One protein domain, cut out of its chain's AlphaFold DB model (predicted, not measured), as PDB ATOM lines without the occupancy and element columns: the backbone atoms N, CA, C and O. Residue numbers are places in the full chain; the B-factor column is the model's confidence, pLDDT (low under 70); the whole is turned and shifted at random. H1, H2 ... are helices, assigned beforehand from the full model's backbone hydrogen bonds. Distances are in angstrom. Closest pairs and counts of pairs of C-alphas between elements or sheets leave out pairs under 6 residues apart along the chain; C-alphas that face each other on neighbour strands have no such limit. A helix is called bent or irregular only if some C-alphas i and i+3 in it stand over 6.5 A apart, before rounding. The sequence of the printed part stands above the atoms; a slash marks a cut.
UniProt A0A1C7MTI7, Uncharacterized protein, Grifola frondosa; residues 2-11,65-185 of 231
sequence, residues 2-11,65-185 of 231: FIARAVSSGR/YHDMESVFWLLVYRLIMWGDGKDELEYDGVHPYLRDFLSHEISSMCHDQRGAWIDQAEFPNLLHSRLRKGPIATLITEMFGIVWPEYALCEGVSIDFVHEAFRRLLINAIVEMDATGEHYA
ATOM      1  N   PHE A   2     -13.354  -7.996  12.655       85.00
ATOM      2  CA  PHE A   2     -13.792  -8.736  13.856       85.00
ATOM      3  C   PHE A   2     -15.150  -8.243  14.359       85.00
ATOM      4  O   PHE A   2     -15.233  -7.544  15.362       85.00
ATOM      5  N   ILE A   3     -16.205  -8.560  13.615       87.12
ATOM      6  CA  ILE A   3     -17.590  -8.221  13.960       87.12
ATOM      7  C   ILE A   3     -18.377  -9.496  14.277       87.12
ATOM      8  O   ILE A   3     -18.057 -10.565  13.740       87.12
ATOM      9  N   ALA A   4     -19.403  -9.384  15.114       89.38
ATOM     10  CA  ALA A   4     -20.413 -10.416  15.313       89.38
ATOM     11  C   ALA A   4     -21.111 -10.807  14.009       89.38
ATOM     12  O   ALA A   4     -21.356  -9.965  13.136       89.38
ATOM     13  N   ARG A   5     -21.466 -12.088  13.879       88.00
ATOM     14  CA  ARG A   5     -22.005 -12.639  12.625       88.00
ATOM     15  C   ARG A   5     -23.399 -12.074  12.320       88.00
ATOM     16  O   ARG A   5     -23.683 -11.684  11.184       88.00
ATOM     17  N   ALA A   6     -24.258 -11.981  13.335       86.94
ATOM     18  CA  ALA A   6     -25.603 -11.416  13.197       86.94
ATOM     19  C   ALA A   6     -25.557  -9.916  12.854       86.94
ATOM     20  O   ALA A   6     -26.296  -9.448  11.990       86.94
ATOM     21  N   VAL A   7     -24.598  -9.179  13.429       89.25
ATOM     22  CA  VAL A   7     -24.381  -7.754  13.127       89.25
ATOM     23  C   VAL A   7     -23.891  -7.544  11.700       89.25
ATOM     24  O   VAL A   7     -24.432  -6.696  10.999       89.25
ATOM     25  N   SER A   8     -22.912  -8.332  11.244       87.06
ATOM     26  CA  SER A   8     -22.412  -8.241   9.867       87.06
ATOM     27  C   SER A   8     -23.508  -8.467   8.824       87.06
ATOM     28  O   SER A   8     -23.590  -7.766   7.816       87.06
ATOM     29  N   SER A   9     -24.380  -9.438   9.093       85.44
ATOM     30  CA  SER A   9     -25.474  -9.804   8.194       85.44
ATOM     31  C   SER A   9     -26.745  -8.966   8.393       85.44
ATOM     32  O   SER A   9     -27.664  -9.051   7.579       85.44
ATOM     33  N   GLY A  10     -26.818  -8.159   9.456       86.94
ATOM     34  CA  GLY A  10     -27.988  -7.351   9.804       86.94
ATOM     35  C   GLY A  10     -29.260  -8.172  10.048       86.94
ATOM     36  O   GLY A  10     -30.361  -7.662   9.836       86.94
ATOM     37  N   ARG A  11     -29.129  -9.449  10.428       85.38
ATOM     38  CA  ARG A  11     -30.256 -10.374  10.613       85.38
ATOM     39  C   ARG A  11     -30.000 -11.338  11.766       85.38
ATOM     40  O   ARG A  11     -28.858 -11.695  12.036       85.38
ATOM     41  N   TYR A  65     -24.105  -8.979  23.813       89.31
ATOM     42  CA  TYR A  65     -23.527 -10.282  23.451       89.31
ATOM     43  C   TYR A  65     -22.892 -10.288  22.049       89.31
ATOM     44  O   TYR A  65     -21.975 -11.072  21.805       89.31
ATOM     45  N   HIS A  66     -23.307  -9.391  21.146       91.00
ATOM     46  CA  HIS A  66     -22.638  -9.209  19.858       91.00
ATOM     47  C   HIS A  66     -21.262  -8.550  20.014       91.00
ATOM     48  O   HIS A  66     -20.322  -8.865  19.279       91.00
ATOM     49  N   ASP A  67     -21.106  -7.657  20.988       92.06
ATOM     50  CA  ASP A  67     -19.803  -7.061  21.277       92.06
ATOM     51  C   ASP A  67     -18.853  -8.136  21.812       92.06
ATOM     52  O   ASP A  67     -17.701  -8.222  21.382       92.06
ATOM     53  N   MET A  68     -19.361  -9.044  22.649       92.31
ATOM     54  CA  MET A  68     -18.587 -10.184  23.139       92.31
ATOM     55  C   MET A  68     -18.231 -11.202  22.057       92.31
ATOM     56  O   MET A  68     -17.096 -11.682  22.038       92.31
ATOM     57  N   GLU A  69     -19.131 -11.492  21.116       91.31
ATOM     58  CA  GLU A  69     -18.787 -12.291  19.933       91.31
ATOM     59  C   GLU A  69     -17.686 -11.599  19.100       91.31
ATOM     60  O   GLU A  69     -16.747 -12.242  18.632       91.31
ATOM     61  N   SER A  70     -17.742 -10.275  18.948       91.31
ATOM     62  CA  SER A  70     -16.707  -9.512  18.236       91.31
ATOM     63  C   SER A  70     -15.342  -9.607  18.937       91.31
ATOM     64  O   SER A  70     -14.320  -9.860  18.288       91.31
ATOM     65  N   VAL A  71     -15.324  -9.480  20.270       93.19
ATOM     66  CA  VAL A  71     -14.125  -9.667  21.110       93.19
ATOM     67  C   VAL A  71     -13.587 -11.091  20.999       93.19
ATOM     68  O   VAL A  71     -12.375 -11.277  20.875       93.19
ATOM     69  N   PHE A  72     -14.467 -12.092  20.993       91.94
ATOM     70  CA  PHE A  72     -14.090 -13.486  20.787       91.94
ATOM     71  C   PHE A  72     -13.349 -13.674  19.463       91.94
ATOM     72  O   PHE A  72     -12.237 -14.199  19.444       91.94
ATOM     73  N   TRP A  73     -13.910 -13.177  18.358       89.25
ATOM     74  CA  TRP A  73     -13.283 -13.299  17.043       89.25
ATOM     75  C   TRP A  73     -11.928 -12.588  16.955       89.25
ATOM     76  O   TRP A  73     -11.005 -13.106  16.322       89.25
ATOM     77  N   LEU A  74     -11.781 -11.438  17.618       90.31
ATOM     78  CA  LEU A  74     -10.492 -10.758  17.749       90.31
ATOM     79  C   LEU A  74      -9.474 -11.617  18.514       90.31
ATOM     80  O   LEU A  74      -8.327 -11.745  18.078       90.31
ATOM     81  N   LEU A  75      -9.881 -12.199  19.645       90.50
ATOM     82  CA  LEU A  75      -9.024 -13.045  20.473       90.50
ATOM     83  C   LEU A  75      -8.560 -14.284  19.702       90.50
ATOM     84  O   LEU A  75      -7.365 -14.571  19.666       90.50
ATOM     85  N   VAL A  76      -9.485 -14.962  19.023       87.94
ATOM     86  CA  VAL A  76      -9.192 -16.107  18.154       87.94
ATOM     87  C   VAL A  76      -8.137 -15.749  17.119       87.94
ATOM     88  O   VAL A  76      -7.111 -16.421  17.028       87.94
ATOM     89  N   TYR A  77      -8.361 -14.678  16.356       86.31
ATOM     90  CA  TYR A  77      -7.416 -14.247  15.334       86.31
ATOM     91  C   TYR A  77      -6.032 -13.988  15.933       86.31
ATOM     92  O   TYR A  77      -5.021 -14.443  15.397       86.31
ATOM     93  N   ARG A  78      -5.974 -13.307  17.084       86.31
ATOM     94  CA  ARG A  78      -4.709 -13.035  17.774       86.31
ATOM     95  C   ARG A  78      -3.991 -14.303  18.220       86.31
ATOM     96  O   ARG A  78      -2.771 -14.339  18.110       86.31
ATOM     97  N   LEU A  79      -4.707 -15.328  18.676       87.31
ATOM     98  CA  LEU A  79      -4.114 -16.598  19.111       87.31
ATOM     99  C   LEU A  79      -3.692 -17.493  17.938       87.31
ATOM    100  O   LEU A  79      -2.651 -18.147  18.006       87.31
ATOM    101  N   ILE A  80      -4.435 -17.477  16.829       83.88
ATOM    102  CA  ILE A  80      -4.012 -18.134  15.583       83.88
ATOM    103  C   ILE A  80      -2.730 -17.485  15.054       83.88
ATOM    104  O   ILE A  80      -1.811 -18.187  14.640       83.88
ATOM    105  N   MET A  81      -2.632 -16.158  15.131       81.00
ATOM    106  CA  MET A  81      -1.439 -15.410  14.727       81.00
ATOM    107  C   MET A  81      -0.332 -15.392  15.791       81.00
ATOM    108  O   MET A  81       0.758 -14.894  15.515       81.00
ATOM    109  N   TRP A  82      -0.578 -15.905  16.999       81.69
ATOM    110  CA  TRP A  82       0.403 -15.884  18.085       81.69
ATOM    111  C   TRP A  82       1.575 -16.813  17.777       81.69
ATOM    112  O   TRP A  82       1.361 -17.968  17.411       81.69
ATOM    113  N   GLY A  83       2.795 -16.325  17.968       73.56
ATOM    114  CA  GLY A  83       4.043 -17.071  17.846       73.56
ATOM    115  C   GLY A  83       5.188 -16.282  18.474       73.56
ATOM    116  O   GLY A  83       4.958 -15.290  19.168       73.56
ATOM    117  N   ASP A  84       6.418 -16.724  18.239       65.62
ATOM    118  CA  ASP A  84       7.631 -16.058  18.730       65.62
ATOM    119  C   ASP A  84       8.421 -15.330  17.621       65.62
ATOM    120  O   ASP A  84       9.585 -14.967  17.811       65.62
ATOM    121  N   GLY A  85       7.795 -15.134  16.453       62.78
ATOM    122  CA  GLY A  85       8.396 -14.547  15.252       62.78
ATOM    123  C   GLY A  85       9.376 -15.462  14.503       62.78
ATOM    124  O   GLY A  85       9.844 -15.084  13.428       62.78
ATOM    125  N   LYS A  86       9.691 -16.648  15.039       62.06
ATOM    126  CA  LYS A  86      10.536 -17.669  14.390       62.06
ATOM    127  C   LYS A  86       9.702 -18.793  13.789       62.06
ATOM    128  O   LYS A  86      10.157 -19.454  12.858       62.06
ATOM    129  N   ASP A  87       8.498 -18.978  14.314       64.06
ATOM    130  CA  ASP A  87       7.534 -19.951  13.824       64.06
ATOM    131  C   ASP A  87       6.824 -19.433  12.558       64.06
ATOM    132  O   ASP A  87       6.130 -18.407  12.577       64.06
ATOM    133  N   GLU A  88       6.978 -20.157  11.448       63.19
ATOM    134  CA  GLU A  88       6.135 -19.974  10.264       63.19
ATOM    135  C   GLU A  88       4.753 -20.597  10.515       63.19
ATOM    136  O   GLU A  88       4.610 -21.614  11.198       63.19
ATOM    137  N   LEU A  89       3.699 -19.987   9.968       64.06
ATOM    138  CA  LEU A  89       2.389 -20.636   9.920       64.06
ATOM    139  C   LEU A  89       2.505 -21.902   9.058       64.06
ATOM    140  O   LEU A  89       2.767 -21.790   7.863       64.06
ATOM    141  N   GLU A  90       2.282 -23.087   9.643       56.69
ATOM    142  CA  GLU A  90       2.054 -24.322   8.877       56.69
ATOM    143  C   GLU A  90       0.903 -24.062   7.892       56.69
ATOM    144  O   GLU A  90      -0.257 -23.890   8.278       56.69
ATOM    145  N   TYR A  91       1.267 -23.930   6.619       54.25
ATOM    146  CA  TYR A  91       0.500 -23.202   5.610       54.25
ATOM    147  C   TYR A  91      -0.827 -23.875   5.221       54.25
ATOM    148  O   TYR A  91      -1.773 -23.187   4.845       54.25
ATOM    149  N   ASP A  92      -0.948 -25.196   5.367       57.31
ATOM    150  CA  ASP A  92      -1.997 -25.933   4.652       57.31
ATOM    151  C   ASP A  92      -3.362 -25.972   5.367       57.31
ATOM    152  O   ASP A  92      -4.397 -25.976   4.702       57.31
ATOM    153  N   GLY A  93      -3.406 -25.952   6.706       61.50
ATOM    154  CA  GLY A  93      -4.662 -26.098   7.468       61.50
ATOM    155  C   GLY A  93      -5.276 -24.789   7.976       61.50
ATOM    156  O   GLY A  93      -6.491 -24.666   8.089       61.50
ATOM    157  N   VAL A  94      -4.442 -23.789   8.270       68.12
ATOM    158  CA  VAL A  94      -4.863 -22.534   8.922       68.12
ATOM    159  C   VAL A  94      -5.295 -21.471   7.899       68.12
ATOM    160  O   VAL A  94      -6.104 -20.591   8.202       68.12
ATOM    161  N   HIS A  95      -4.795 -21.565   6.663       68.75
ATOM    162  CA  HIS A  95      -5.018 -20.577   5.609       68.75
ATOM    163  C   HIS A  95      -6.501 -20.324   5.268       68.75
ATOM    164  O   HIS A  95      -6.862 -19.155   5.129       68.75
ATOM    165  N   PRO A  96      -7.389 -21.335   5.155       74.50
ATOM    166  CA  PRO A  96      -8.805 -21.087   4.879       74.50
ATOM    167  C   PRO A  96      -9.469 -20.220   5.958       74.50
ATOM    168  O   PRO A  96     -10.129 -19.241   5.629       74.50
ATOM    169  N   TYR A  97      -9.199 -20.508   7.232       76.75
ATOM    170  CA  TYR A  97      -9.750 -19.780   8.379       76.75
ATOM    171  C   TYR A  97      -9.219 -18.341   8.461       76.75
ATOM    172  O   TYR A  97      -9.974 -17.401   8.717       76.75
ATOM    173  N   LEU A  98      -7.920 -18.144   8.210       77.12
ATOM    174  CA  LEU A  98      -7.330 -16.802   8.143       77.12
ATOM    175  C   LEU A  98      -7.868 -16.003   6.961       77.12
ATOM    176  O   LEU A  98      -8.188 -14.825   7.123       77.12
ATOM    177  N   ARG A  99      -8.017 -16.635   5.793       76.38
ATOM    178  CA  ARG A  99      -8.660 -16.010   4.639       76.38
ATOM    179  C   ARG A  99     -10.068 -15.564   5.010       76.38
ATOM    180  O   ARG A  99     -10.368 -14.405   4.786       76.38
ATOM    181  N   ASP A 100     -10.873 -16.411   5.647       77.81
ATOM    182  CA  ASP A 100     -12.241 -16.058   6.042       77.81
ATOM    183  C   ASP A 100     -12.291 -14.853   7.006       77.81
ATOM    184  O   ASP A 100     -13.176 -14.004   6.893       77.81
ATOM    185  N   PHE A 101     -11.322 -14.717   7.924       76.44
ATOM    186  CA  PHE A 101     -11.205 -13.527   8.781       76.44
ATOM    187  C   PHE A 101     -10.875 -12.245   8.003       76.44
ATOM    188  O   PHE A 101     -11.354 -11.155   8.360       76.44
ATOM    189  N   LEU A 102     -10.019 -12.360   6.985       75.25
ATOM    190  CA  LEU A 102      -9.481 -11.238   6.215       75.25
ATOM    191  C   LEU A 102     -10.391 -10.828   5.051       75.25
ATOM    192  O   LEU A 102     -10.520  -9.638   4.783       75.25
ATOM    193  N   SER A 103     -11.076 -11.781   4.423       73.44
ATOM    194  CA  SER A 103     -12.002 -11.576   3.304       73.44
ATOM    195  C   SER A 103     -13.446 -11.351   3.757       73.44
ATOM    196  O   SER A 103     -14.375 -11.495   2.966       73.44
ATOM    197  N   HIS A 104     -13.661 -11.073   5.043       71.88
ATOM    198  CA  HIS A 104     -14.993 -10.858   5.589       71.88
ATOM    199  C   HIS A 104     -15.612  -9.558   5.050       71.88
ATOM    200  O   HIS A 104     -15.107  -8.468   5.330       71.88
ATOM    201  N   GLU A 105     -16.742  -9.677   4.351       71.75
ATOM    202  CA  GLU A 105     -17.543  -8.557   3.847       71.75
ATOM    203  C   GLU A 105     -18.793  -8.326   4.707       71.75
ATOM    204  O   GLU A 105     -19.477  -9.273   5.091       71.75
ATOM    205  N   ILE A 106     -19.122  -7.054   4.963       75.12
ATOM    206  CA  ILE A 106     -20.380  -6.665   5.619       75.12
ATOM    207  C   ILE A 106     -21.483  -6.644   4.570       75.12
ATOM    208  O   ILE A 106     -21.504  -5.757   3.715       75.12
ATOM    209  N   SER A 107     -22.410  -7.593   4.633       68.94
ATOM    210  CA  SER A 107     -23.595  -7.600   3.778       68.94
ATOM    211  C   SER A 107     -24.610  -8.626   4.267       68.94
ATOM    212  O   SER A 107     -24.257  -9.751   4.612       68.94
ATOM    213  N   SER A 108     -25.896  -8.285   4.190       61.56
ATOM    214  CA  SER A 108     -26.996  -9.223   4.446       61.56
ATOM    215  C   SER A 108     -27.102 -10.350   3.411       61.56
ATOM    216  O   SER A 108     -27.746 -11.373   3.667       61.56
ATOM    217  N   MET A 109     -26.456 -10.177   2.254       63.78
ATOM    218  CA  MET A 109     -26.399 -11.158   1.167       63.78
ATOM    219  C   MET A 109     -25.183 -12.084   1.272       63.78
ATOM    220  O   MET A 109     -25.171 -13.138   0.636       63.78
ATOM    221  N   CYS A 110     -24.178 -11.720   2.073       65.38
ATOM    222  CA  CYS A 110     -22.969 -12.516   2.248       65.38
ATOM    223  C   CYS A 110     -23.131 -13.446   3.455       65.38
ATOM    224  O   CYS A 110     -23.560 -13.041   4.534       65.38
ATOM    225  N   HIS A 111     -22.815 -14.727   3.266       68.38
ATOM    226  CA  HIS A 111     -22.775 -15.678   4.372       68.38
ATOM    227  C   HIS A 111     -21.465 -15.502   5.139       68.38
ATOM    228  O   HIS A 111     -20.389 -15.543   4.542       68.38
ATOM    229  N   ASP A 112     -21.549 -15.337   6.459       74.94
ATOM    230  CA  ASP A 112     -20.359 -15.355   7.300       74.94
ATOM    231  C   ASP A 112     -19.818 -16.787   7.387       74.94
ATOM    232  O   ASP A 112     -20.439 -17.662   7.996       74.94
ATOM    233  N   GLN A 113     -18.658 -17.022   6.771       76.06
ATOM    234  CA  GLN A 113     -18.034 -18.346   6.689       76.06
ATOM    235  C   GLN A 113     -17.690 -18.919   8.072       76.06
ATOM    236  O   GLN A 113     -17.663 -20.137   8.238       76.06
ATOM    237  N   ARG A 114     -17.551 -18.071   9.105       78.25
ATOM    238  CA  ARG A 114     -17.350 -18.509  10.499       78.25
ATOM    239  C   ARG A 114     -18.557 -19.258  11.067       78.25
ATOM    240  O   ARG A 114     -18.441 -19.942  12.075       78.25
ATOM    241  N   GLY A 115     -19.731 -19.145  10.437       70.25
ATOM    242  CA  GLY A 115     -20.888 -19.999  10.723       70.25
ATOM    243  C   GLY A 115     -20.702 -21.458  10.301       70.25
ATOM    244  O   GLY A 115     -21.294 -22.340  10.914       70.25
ATOM    245  N   ALA A 116     -19.865 -21.706   9.293       69.50
ATOM    246  CA  ALA A 116     -19.559 -23.034   8.766       69.50
ATOM    247  C   ALA A 116     -18.304 -23.656   9.397       69.50
ATOM    248  O   ALA A 116     -17.880 -24.733   8.982       69.50
ATOM    249  N   TRP A 117     -17.697 -22.995  10.385       72.69
ATOM    250  CA  TRP A 117     -16.609 -23.578  11.160       72.69
ATOM    251  C   TRP A 117     -17.202 -24.684  12.033       72.69
ATOM    252  O   TRP A 117     -17.795 -24.421  13.080       72.69
ATOM    253  N   ILE A 118     -17.133 -25.912  11.523       54.22
ATOM    254  CA  ILE A 118     -17.687 -27.099  12.163       54.22
ATOM    255  C   ILE A 118     -16.602 -27.753  13.023       54.22
ATOM    256  O   ILE A 118     -15.441 -27.820  12.640       54.22
ATOM    257  N   ASP A 119     -17.067 -28.218  14.180       66.81
ATOM    258  CA  ASP A 119     -16.388 -28.859  15.304       66.81
ATOM    259  C   ASP A 119     -15.524 -27.955  16.204       66.81
ATOM    260  O   ASP A 119     -14.369 -27.627  15.933       66.81
ATOM    261  N   GLN A 120     -16.091 -27.627  17.371       68.19
ATOM    262  CA  GLN A 120     -15.369 -27.028  18.497       68.19
ATOM    263  C   GLN A 120     -14.114 -27.833  18.866       68.19
ATOM    264  O   GLN A 120     -13.126 -27.245  19.305       68.19
ATOM    265  N   ALA A 121     -14.125 -29.154  18.666       69.94
ATOM    266  CA  ALA A 121     -12.994 -30.026  18.963       69.94
ATOM    267  C   ALA A 121     -11.819 -29.857  17.988       69.94
ATOM    268  O   ALA A 121     -10.680 -30.145  18.361       69.94
ATOM    269  N   GLU A 122     -12.053 -29.368  16.767       76.00
ATOM    270  CA  GLU A 122     -10.983 -29.112  15.795       76.00
ATOM    271  C   GLU A 122     -10.356 -27.727  15.967       76.00
ATOM    272  O   GLU A 122      -9.228 -27.491  15.527       76.00
ATOM    273  N   PHE A 123     -11.040 -26.825  16.670       75.69
ATOM    274  CA  PHE A 123     -10.604 -25.451  16.875       75.69
ATOM    275  C   PHE A 123      -9.190 -25.314  17.474       75.69
ATOM    276  O   PHE A 123      -8.402 -24.511  16.958       75.69
ATOM    277  N   PRO A 124      -8.790 -26.103  18.497       82.88
ATOM    278  CA  PRO A 124      -7.428 -26.059  19.025       82.88
ATOM    279  C   PRO A 124      -6.347 -26.331  17.977       82.88
ATOM    280  O   PRO A 124      -5.235 -25.827  18.125       82.88
ATOM    281  N   ASN A 125      -6.642 -27.066  16.898       81.19
ATOM    282  CA  ASN A 125      -5.662 -27.368  15.850       81.19
ATOM    283  C   ASN A 125      -5.253 -26.128  15.040       81.19
ATOM    284  O   ASN A 125      -4.169 -26.116  14.454       81.19
ATOM    285  N   LEU A 126      -6.066 -25.065  15.057       79.75
ATOM    286  CA  LEU A 126      -5.748 -23.781  14.424       79.75
ATOM    287  C   LEU A 126      -4.686 -22.985  15.201       79.75
ATOM    288  O   LEU A 126      -4.043 -22.084  14.656       79.75
ATOM    289  N   LEU A 127      -4.496 -23.304  16.483       83.00
ATOM    290  CA  LEU A 127      -3.572 -22.597  17.359       83.00
ATOM    291  C   LEU A 127      -2.117 -23.025  17.124       83.00
ATOM    292  O   LEU A 127      -1.820 -24.031  16.474       83.00
ATOM    293  N   HIS A 128      -1.182 -22.251  17.679       82.31
ATOM    294  CA  HIS A 128       0.236 -22.621  17.683       82.31
ATOM    295  C   HIS A 128       0.428 -23.933  18.426       82.31
ATOM    296  O   HIS A 128      -0.238 -24.121  19.438       82.31
ATOM    297  N   SER A 129       1.386 -24.775  18.028       82.88
ATOM    298  CA  SER A 129       1.687 -26.056  18.696       82.88
ATOM    299  C   SER A 129       1.791 -25.939  20.226       82.88
ATOM    300  O   SER A 129       1.279 -26.799  20.940       82.88
ATOM    301  N   ARG A 130       2.364 -24.834  20.726       82.56
ATOM    302  CA  ARG A 130       2.481 -24.518  22.164       82.56
ATOM    303  C   ARG A 130       1.172 -24.118  22.854       82.56
ATOM    304  O   ARG A 130       1.119 -24.160  24.070       82.56
ATOM    305  N   LEU A 131       0.168 -23.684  22.099       86.38
ATOM    306  CA  LEU A 131      -1.172 -23.334  22.579       86.38
ATOM    307  C   LEU A 131      -2.196 -24.449  22.324       86.38
ATOM    308  O   LEU A 131      -3.254 -24.430  22.943       86.38
ATOM    309  N   ARG A 132      -1.917 -25.402  21.412       86.69
ATOM    310  CA  ARG A 132      -2.863 -26.470  21.008       86.69
ATOM    311  C   ARG A 132      -3.262 -27.384  22.169       86.69
ATOM    312  O   ARG A 132      -4.282 -28.058  22.091       86.69
ATOM    313  N   LYS A 133      -2.430 -27.460  23.208       82.00
ATOM    314  CA  LYS A 133      -2.623 -28.311  24.384       82.00
ATOM    315  C   LYS A 133      -2.368 -27.446  25.609       82.00
ATOM    316  O   LYS A 133      -1.263 -26.939  25.736       82.00
ATOM    317  N   GLY A 134      -3.382 -27.261  26.448       88.38
ATOM    318  CA  GLY A 134      -3.277 -26.453  27.662       88.38
ATOM    319  C   GLY A 134      -4.490 -25.546  27.889       88.38
ATOM    320  O   GLY A 134      -5.464 -25.610  27.129       88.38
ATOM    321  N   PRO A 135      -4.431 -24.666  28.901       92.25
ATOM    322  CA  PRO A 135      -5.554 -23.845  29.337       92.25
ATOM    323  C   PRO A 135      -6.078 -22.902  28.253       92.25
ATOM    324  O   PRO A 135      -7.267 -22.615  28.217       92.25
ATOM    325  N   ILE A 136      -5.222 -22.433  27.333       91.50
ATOM    326  CA  ILE A 136      -5.642 -21.549  26.231       91.50
ATOM    327  C   ILE A 136      -6.511 -22.289  25.209       91.50
ATOM    328  O   ILE A 136      -7.504 -21.729  24.745       91.50
ATOM    329  N   ALA A 137      -6.175 -23.538  24.873       89.94
ATOM    330  CA  ALA A 137      -7.022 -24.355  24.007       89.94
ATOM    331  C   ALA A 137      -8.390 -24.590  24.658       89.94
ATOM    332  O   ALA A 137      -9.412 -24.348  24.020       89.94
ATOM    333  N   THR A 138      -8.407 -24.983  25.936       92.00
ATOM    334  CA  THR A 138      -9.645 -25.176  26.706       92.00
ATOM    335  C   THR A 138     -10.484 -23.898  26.743       92.00
ATOM    336  O   THR A 138     -11.650 -23.922  26.358       92.00
ATOM    337  N   LEU A 139      -9.870 -22.766  27.109       93.69
ATOM    338  CA  LEU A 139     -10.514 -21.455  27.197       93.69
ATOM    339  C   LEU A 139     -11.252 -21.086  25.911       93.69
ATOM    340  O   LEU A 139     -12.406 -20.666  25.952       93.69
ATOM    341  N   ILE A 140     -10.583 -21.216  24.766       91.06
ATOM    342  CA  ILE A 140     -11.155 -20.782  23.493       91.06
ATOM    343  C   ILE A 140     -12.244 -21.734  23.010       91.06
ATOM    344  O   ILE A 140     -13.259 -21.263  22.499       91.06
ATOM    345  N   THR A 141     -12.083 -23.040  23.223       89.81
ATOM    346  CA  THR A 141     -13.131 -24.026  22.937       89.81
ATOM    347  C   THR A 141     -14.386 -23.746  23.764       89.81
ATOM    348  O   THR A 141     -15.487 -23.687  23.215       89.81
ATOM    349  N   GLU A 142     -14.237 -23.491  25.067       91.94
ATOM    350  CA  GLU A 142     -15.368 -23.163  25.938       91.94
ATOM    351  C   GLU A 142     -16.008 -21.818  25.559       91.94
ATOM    352  O   GLU A 142     -17.232 -21.730  25.468       91.94
ATOM    353  N   MET A 143     -15.211 -20.787  25.246       92.12
ATOM    354  CA  MET A 143     -15.733 -19.505  24.752       92.12
ATOM    355  C   MET A 143     -16.496 -19.658  23.432       92.12
ATOM    356  O   MET A 143     -17.553 -19.048  23.283       92.12
ATOM    357  N   PHE A 144     -16.018 -20.489  22.499       88.44
ATOM    358  CA  PHE A 144     -16.740 -20.782  21.257       88.44
ATOM    359  C   PHE A 144     -18.109 -21.412  21.556       88.44
ATOM    360  O   PHE A 144     -19.096 -21.071  20.910       88.44
ATOM    361  N   GLY A 145     -18.188 -22.283  22.568       87.00
ATOM    362  CA  GLY A 145     -19.450 -22.848  23.054       87.00
ATOM    363  C   GLY A 145     -20.409 -21.822  23.657       87.00
ATOM    364  O   GLY A 145     -21.622 -22.002  23.560       87.00
ATOM    365  N   ILE A 146     -19.880 -20.734  24.223       89.50
ATOM    366  CA  ILE A 146     -20.665 -19.595  24.714       89.50
ATOM    367  C   ILE A 146     -21.117 -18.668  23.579       89.50
ATOM    368  O   ILE A 146     -22.181 -18.062  23.680       89.50
ATOM    369  N   VAL A 147     -20.349 -18.540  22.493       86.44
ATOM    370  CA  VAL A 147     -20.728 -17.709  21.339       86.44
ATOM    371  C   VAL A 147     -21.885 -18.358  20.582       86.44
ATOM    372  O   VAL A 147     -21.723 -19.094  19.605       86.44
ATOM    373  N   TRP A 148     -23.092 -18.060  21.046       82.62
ATOM    374  CA  TRP A 148     -24.322 -18.520  20.434       82.62
ATOM    375  C   TRP A 148     -24.831 -17.496  19.407       82.62
ATOM    376  O   TRP A 148     -24.777 -16.298  19.690       82.62
ATOM    377  N   PRO A 149     -25.299 -17.924  18.213       71.06
ATOM    378  CA  PRO A 149     -25.551 -17.005  17.104       71.06
ATOM    379  C   PRO A 149     -26.575 -15.909  17.390       71.06
ATOM    380  O   PRO A 149     -26.440 -14.834  16.814       71.06
ATOM    381  N   GLU A 150     -27.588 -16.167  18.228       83.19
ATOM    382  CA  GLU A 150     -28.613 -15.154  18.474       83.19
ATOM    383  C   GLU A 150     -29.370 -15.302  19.799       83.19
ATOM    384  O   GLU A 150     -30.500 -15.785  19.839       83.19
ATOM    385  N   TYR A 151     -28.788 -14.814  20.896       84.94
ATOM    386  CA  TYR A 151     -29.450 -14.792  22.206       84.94
ATOM    387  C   TYR A 151     -30.785 -14.019  22.231       84.94
ATOM    388  O   TYR A 151     -31.559 -14.223  23.166       84.94
ATOM    389  N   ALA A 152     -31.113 -13.185  21.232       81.75
ATOM    390  CA  ALA A 152     -32.450 -12.587  21.105       81.75
ATOM    391  C   ALA A 152     -33.573 -13.620  20.914       81.75
ATOM    392  O   ALA A 152     -34.737 -13.289  21.131       81.75
ATOM    393  N   LEU A 153     -33.249 -14.857  20.524       83.62
ATOM    394  CA  LEU A 153     -34.210 -15.963  20.458       83.62
ATOM    395  C   LEU A 153     -34.446 -16.633  21.820       83.62
ATOM    396  O   LEU A 153     -35.172 -17.623  21.897       83.62
ATOM    397  N   CYS A 154     -33.829 -16.137  22.892       84.75
ATOM    398  CA  CYS A 154     -33.973 -16.691  24.227       84.75
ATOM    399  C   CYS A 154     -34.703 -15.733  25.174       84.75
ATOM    400  O   CYS A 154     -34.445 -14.531  25.213       84.75
ATOM    401  N   GLU A 155     -35.554 -16.298  26.022       83.00
ATOM    402  CA  GLU A 155     -36.099 -15.618  27.191       83.00
ATOM    403  C   GLU A 155     -35.133 -15.705  28.376       83.00
ATOM    404  O   GLU A 155     -34.366 -16.662  28.523       83.00
ATOM    405  N   GLY A 156     -35.184 -14.687  29.239       78.06
ATOM    406  CA  GLY A 156     -34.413 -14.649  30.480       78.06
ATOM    407  C   GLY A 156     -32.915 -14.392  30.301       78.06
ATOM    408  O   GLY A 156     -32.176 -14.497  31.273       78.06
ATOM    409  N   VAL A 157     -32.436 -14.039  29.105       80.56
ATOM    410  CA  VAL A 157     -31.021 -13.689  28.917       80.56
ATOM    411  C   VAL A 157     -30.743 -12.340  29.563       80.56
ATOM    412  O   VAL A 157     -31.249 -11.308  29.126       80.56
ATOM    413  N   SER A 158     -29.908 -12.339  30.599       83.88
ATOM    414  CA  SER A 158     -29.341 -11.092  31.098       83.88
ATOM    415  C   SER A 158     -28.392 -10.493  30.067       83.88
ATOM    416  O   SER A 158     -27.613 -11.211  29.441       83.88
ATOM    417  N   ILE A 159     -28.402  -9.167  29.973       79.38
ATOM    418  CA  ILE A 159     -27.459  -8.369  29.181       79.38
ATOM    419  C   ILE A 159     -25.991  -8.754  29.436       79.38
ATOM    420  O   ILE A 159     -25.182  -8.805  28.514       79.38
ATOM    421  N   ASP A 160     -25.677  -9.133  30.677       86.62
ATOM    422  CA  ASP A 160     -24.325  -9.472  31.116       86.62
ATOM    423  C   ASP A 160     -24.003 -10.970  31.004       86.62
ATOM    424  O   ASP A 160     -22.911 -11.379  31.393       86.62
ATOM    425  N   PHE A 161     -24.906 -11.816  30.488       89.00
ATOM    426  CA  PHE A 161     -24.732 -13.277  30.505       89.00
ATOM    427  C   PHE A 161     -23.426 -13.723  29.828       89.00
ATOM    428  O   PHE A 161     -22.623 -14.436  30.427       89.00
ATOM    429  N   VAL A 162     -23.182 -13.266  28.595       91.25
ATOM    430  CA  VAL A 162     -21.979 -13.637  27.828       91.25
ATOM    431  C   VAL A 162     -20.725 -12.992  28.419       91.25
ATOM    432  O   VAL A 162     -19.680 -13.636  28.508       91.25
ATOM    433  N   HIS A 163     -20.833 -11.745  28.888       91.81
ATOM    434  CA  HIS A 163     -19.751 -11.062  29.599       91.81
ATOM    435  C   HIS A 163     -19.315 -11.840  30.844       91.81
ATOM    436  O   HIS A 163     -18.120 -12.047  31.070       91.81
ATOM    437  N   GLU A 164     -20.277 -12.283  31.650       91.94
ATOM    438  CA  GLU A 164     -20.024 -13.071  32.847       91.94
ATOM    439  C   GLU A 164     -19.447 -14.440  32.489       91.94
ATOM    440  O   GLU A 164     -18.447 -14.845  33.078       91.94
ATOM    441  N   ALA A 165     -20.006 -15.125  31.489       93.38
ATOM    442  CA  ALA A 165     -19.476 -16.400  31.025       93.38
ATOM    443  C   ALA A 165     -17.992 -16.287  30.643       93.38
ATOM    444  O   ALA A 165     -17.162 -17.043  31.146       93.38
ATOM    445  N   PHE A 166     -17.631 -15.286  29.839       94.56
ATOM    446  CA  PHE A 166     -16.243 -15.053  29.436       94.56
ATOM    447  C   PHE A 166     -15.350 -14.719  30.629       94.56
ATOM    448  O   PHE A 166     -14.235 -15.228  30.717       94.56
ATOM    449  N   ARG A 167     -15.832 -13.905  31.576       93.31
ATOM    450  CA  ARG A 167     -15.097 -13.586  32.806       93.31
ATOM    451  C   ARG A 167     -14.764 -14.844  33.609       93.31
ATOM    452  O   ARG A 167     -13.628 -14.983  34.060       93.31
ATOM    453  N   ARG A 168     -15.731 -15.750  33.777       94.69
ATOM    454  CA  ARG A 168     -15.553 -17.019  34.503       94.69
ATOM    455  C   ARG A 168     -14.534 -17.928  33.831       94.69
ATOM    456  O   ARG A 168     -13.663 -18.473  34.505       94.69
ATOM    457  N   LEU A 169     -14.614 -18.035  32.508       95.94
ATOM    458  CA  LEU A 169     -13.659 -18.809  31.718       95.94
ATOM    459  C   LEU A 169     -12.244 -18.231  31.828       95.94
ATOM    460  O   LEU A 169     -11.300 -18.965  32.100       95.94
ATOM    461  N   LEU A 170     -12.099 -16.907  31.706       94.94
ATOM    462  CA  LEU A 170     -10.805 -16.230  31.810       94.94
ATOM    463  C   LEU A 170     -10.143 -16.447  33.171       94.94
ATOM    464  O   LEU A 170      -8.960 -16.774  33.220       94.94
ATOM    465  N   ILE A 171     -10.877 -16.285  34.276       94.56
ATOM    466  CA  ILE A 171     -10.278 -16.459  35.606       94.56
ATOM    467  C   ILE A 171      -9.898 -17.922  35.876       94.56
ATOM    468  O   ILE A 171      -8.860 -18.166  36.488       94.56
ATOM    469  N   ASN A 172     -10.681 -18.889  35.388       96.06
ATOM    470  CA  ASN A 172     -10.310 -20.302  35.470       96.06
ATOM    471  C   ASN A 172      -9.037 -20.585  34.670       96.06
ATOM    472  O   ASN A 172      -8.120 -21.195  35.211       96.06
ATOM    473  N   ALA A 173      -8.953 -20.091  33.432       94.62
ATOM    474  CA  ALA A 173      -7.783 -20.285  32.583       94.62
ATOM    475  C   ALA A 173      -6.515 -19.670  33.194       94.62
ATOM    476  O   ALA A 173      -5.464 -20.298  33.165       94.62
ATOM    477  N   ILE A 174      -6.611 -18.484  33.809       92.62
ATOM    478  CA  ILE A 174      -5.486 -17.857  34.524       92.62
ATOM    479  C   ILE A 174      -5.014 -18.745  35.683       92.62
ATOM    480  O   ILE A 174      -3.820 -18.995  35.820       92.62
ATOM    481  N   VAL A 175      -5.943 -19.252  36.498       94.06
ATOM    482  CA  VAL A 175      -5.602 -20.142  37.620       94.06
ATOM    483  C   VAL A 175      -4.990 -21.452  37.136       94.06
ATOM    484  O   VAL A 175      -4.056 -21.957  37.759       94.06
ATOM    485  N   GLU A 176      -5.504 -22.009  36.044       94.44
ATOM    486  CA  GLU A 176      -4.973 -23.234  35.457       94.44
ATOM    487  C   GLU A 176      -3.564 -23.014  34.891       94.44
ATOM    488  O   GLU A 176      -2.678 -23.817  35.168       94.44
ATOM    489  N   MET A 177      -3.326 -21.897  34.197       92.62
ATOM    490  CA  MET A 177      -1.996 -21.496  33.718       92.62
ATOM    491  C   MET A 177      -0.984 -21.358  34.858       92.62
ATOM    492  O   MET A 177       0.131 -21.869  34.756       92.62
ATOM    493  N   ASP A 178      -1.371 -20.713  35.961       91.19
ATOM    494  CA  ASP A 178      -0.514 -20.593  37.146       91.19
ATOM    495  C   ASP A 178      -0.209 -21.966  37.768       91.19
ATOM    496  O   ASP A 178       0.904 -22.207  38.238       91.19
ATOM    497  N   ALA A 179      -1.180 -22.886  37.764       91.38
ATOM    498  CA  ALA A 179      -1.013 -24.231  38.312       91.38
ATOM    499  C   ALA A 179      -0.121 -25.130  37.440       91.38
ATOM    500  O   ALA A 179       0.617 -25.960  37.976       91.38
ATOM    501  N   THR A 180      -0.177 -24.979  36.115       88.81
ATOM    502  CA  THR A 180       0.643 -25.749  35.167       88.81
ATOM    503  C   THR A 180       2.004 -25.106  34.891       88.81
ATOM    504  O   THR A 180       2.877 -25.754  34.312       88.81
ATOM    505  N   GLY A 181       2.213 -23.853  35.314       85.69
ATOM    506  CA  GLY A 181       3.404 -23.064  34.986       85.69
ATOM    507  C   GLY A 181       3.461 -22.647  33.513       85.69
ATOM    508  O   GLY A 181       4.524 -22.267  33.010       85.69
ATOM    509  N   GLU A 182       2.338 -22.740  32.798       82.81
ATOM    510  CA  GLU A 182       2.243 -22.338  31.403       82.81
ATOM    511  C   GLU A 182       2.068 -20.825  31.297       82.81
ATOM    512  O   GLU A 182       0.971 -20.282  31.414       82.81
ATOM    513  N   HIS A 183       3.172 -20.134  31.028       80.31
ATOM    514  CA  HIS A 183       3.174 -18.699  30.783       80.31
ATOM    515  C   HIS A 183       3.493 -18.401  29.318       80.31
ATOM    516  O   HIS A 183       4.506 -18.839  28.764       80.31
ATOM    517  N   TYR A 184       2.625 -17.609  28.694       76.25
ATOM    518  CA  TYR A 184       2.718 -17.251  27.285       76.25
ATOM    519  C   TYR A 184       3.160 -15.794  27.158       76.25
ATOM    520  O   TYR A 184       2.413 -14.873  27.480       76.25
ATOM    521  N   ALA A 185       4.388 -15.571  26.690       69.25
ATOM    522  CA  ALA A 185       4.823 -14.238  26.298       69.25
ATOM    523  C   ALA A 185       4.208 -13.886  24.936       69.25
ATOM    524  O   ALA A 185       4.209 -14.708  24.017       69.25
TER     525      ALA A 185
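Overview. This is residues 2 to 11 and 65 to 185 of the 231 residues of an uncharacterized protein of Grifola frondosa (UniProt A0A1C7MTI7). A slab of helices opens here: H6 and the longest helix, H7, fold back on each other as a hairpin along one side, H2 runs beside H6 through the middle, and H3 lies at the side opposite H7. Short H5 packs on H6 on the way to H3, while short H1 and H4 sit at one end of the slab, between the level of H2 and that of H3. The printed part has 131 residues, with seven named helices in the order H1 to H7 and no named strand, and its class is all helix. It is compact, with a radius of gyration of the C-alphas of 15.5 A, and its C-alphas span 41 by 34 by 22 A.

Along the chain. Begin at Phe 2 and go on to C-alpha 5 at (-22.005, -12.639, 12.625), where H1, residues 5 to 9, begins. Past the cut you reach H2, residues 65 to 80, which is 22.5 A from first to last C-alpha. Next comes H3, residues 91 to 102, 15.6 A long; it is irregular, but only just: C-alphas 93 and 96 are 7.0 A apart. Two short helices follow, H4 at residues 113 to 116, 5.3 A long, and H5 at residues 123 to 126, 5.7 A long. Find C-alpha 135 at (-5.554, -23.845, 29.337); from there H6 runs to residue 146, over 16.4 A. The last helix, H7, is residues 161 to 180 and 28.7 A long, ending at C-alpha 180 at (0.643, -25.749, 35.167).

Arrangement. Look first at H2, H6 and H7, an up and down bundle of three helices, each running against the one before it in the chain. H6 and H7 form a helical hairpin: they touch with 16 pairs of C-alphas within 8 A, the closest being those of Pro 135 and Ala 173 at 5.3 A. Their lines stand at a shallow tilt of 14 degrees, opposite ways. H2 and H6 only just touch, with 3 pairs of C-alphas within 8 A, through residues 72 to 76 of H2 and 140 to 144 of H6. The closest C-alphas there, of Val 76 and Ile 140, are 7.4 A apart, and the tilt is a shallow 31 degrees, opposite ways. H2 and H7 touch only at their ends, through residues 65 to 68 and 161 to 163, with the C-alphas of Tyr 65 and Val 162 closest at 5.7 A; they run the same way at a shallow tilt of 30 degrees. Outward from there, H5 touches residues 137 to 141 of H6, with the C-alphas of Pro 124 and Ala 137 closest at 5.3 A. H1 only just touches residues 66 to 69 of H2, with 3 pairs within 8 A; the closest C-alphas are those of Val 7 and His 66, 7.1 A apart. H4 only just touches residues 97 to 100 of H3, also with 3 pairs, those of Asp 100 and Gln 113 closest at 6.3 A. H2 and H3 are close but not clearly touching, with the C-alphas of Tyr 77 and Phe 101 closest at 7.6 A. H3 is apart from H6 and from H7. In H1, H2, H6 and H7 every backbone O i to N i+4 pair is within hydrogen-bond range; in H3 it is 5 of 8, and H4 and H5 are too short for such a pair.

Size, cuts and confidence. The two C-alphas farthest apart, those of Lys 86 and Glu 155, are 48.4 A apart. Residues 12 to 64 are cut out, and C-alphas 11 and 65 lie 14.5 A apart across the cut. Of the links that are printed whole, H6 to H7 is long, with 14 residues, and the others are short. Read the B-factor column with care at residues 84 to 95, 107 to 111, 116, 118 to 121 and 185, where pLDDT is under 70; its mean over the printed part is 81.7.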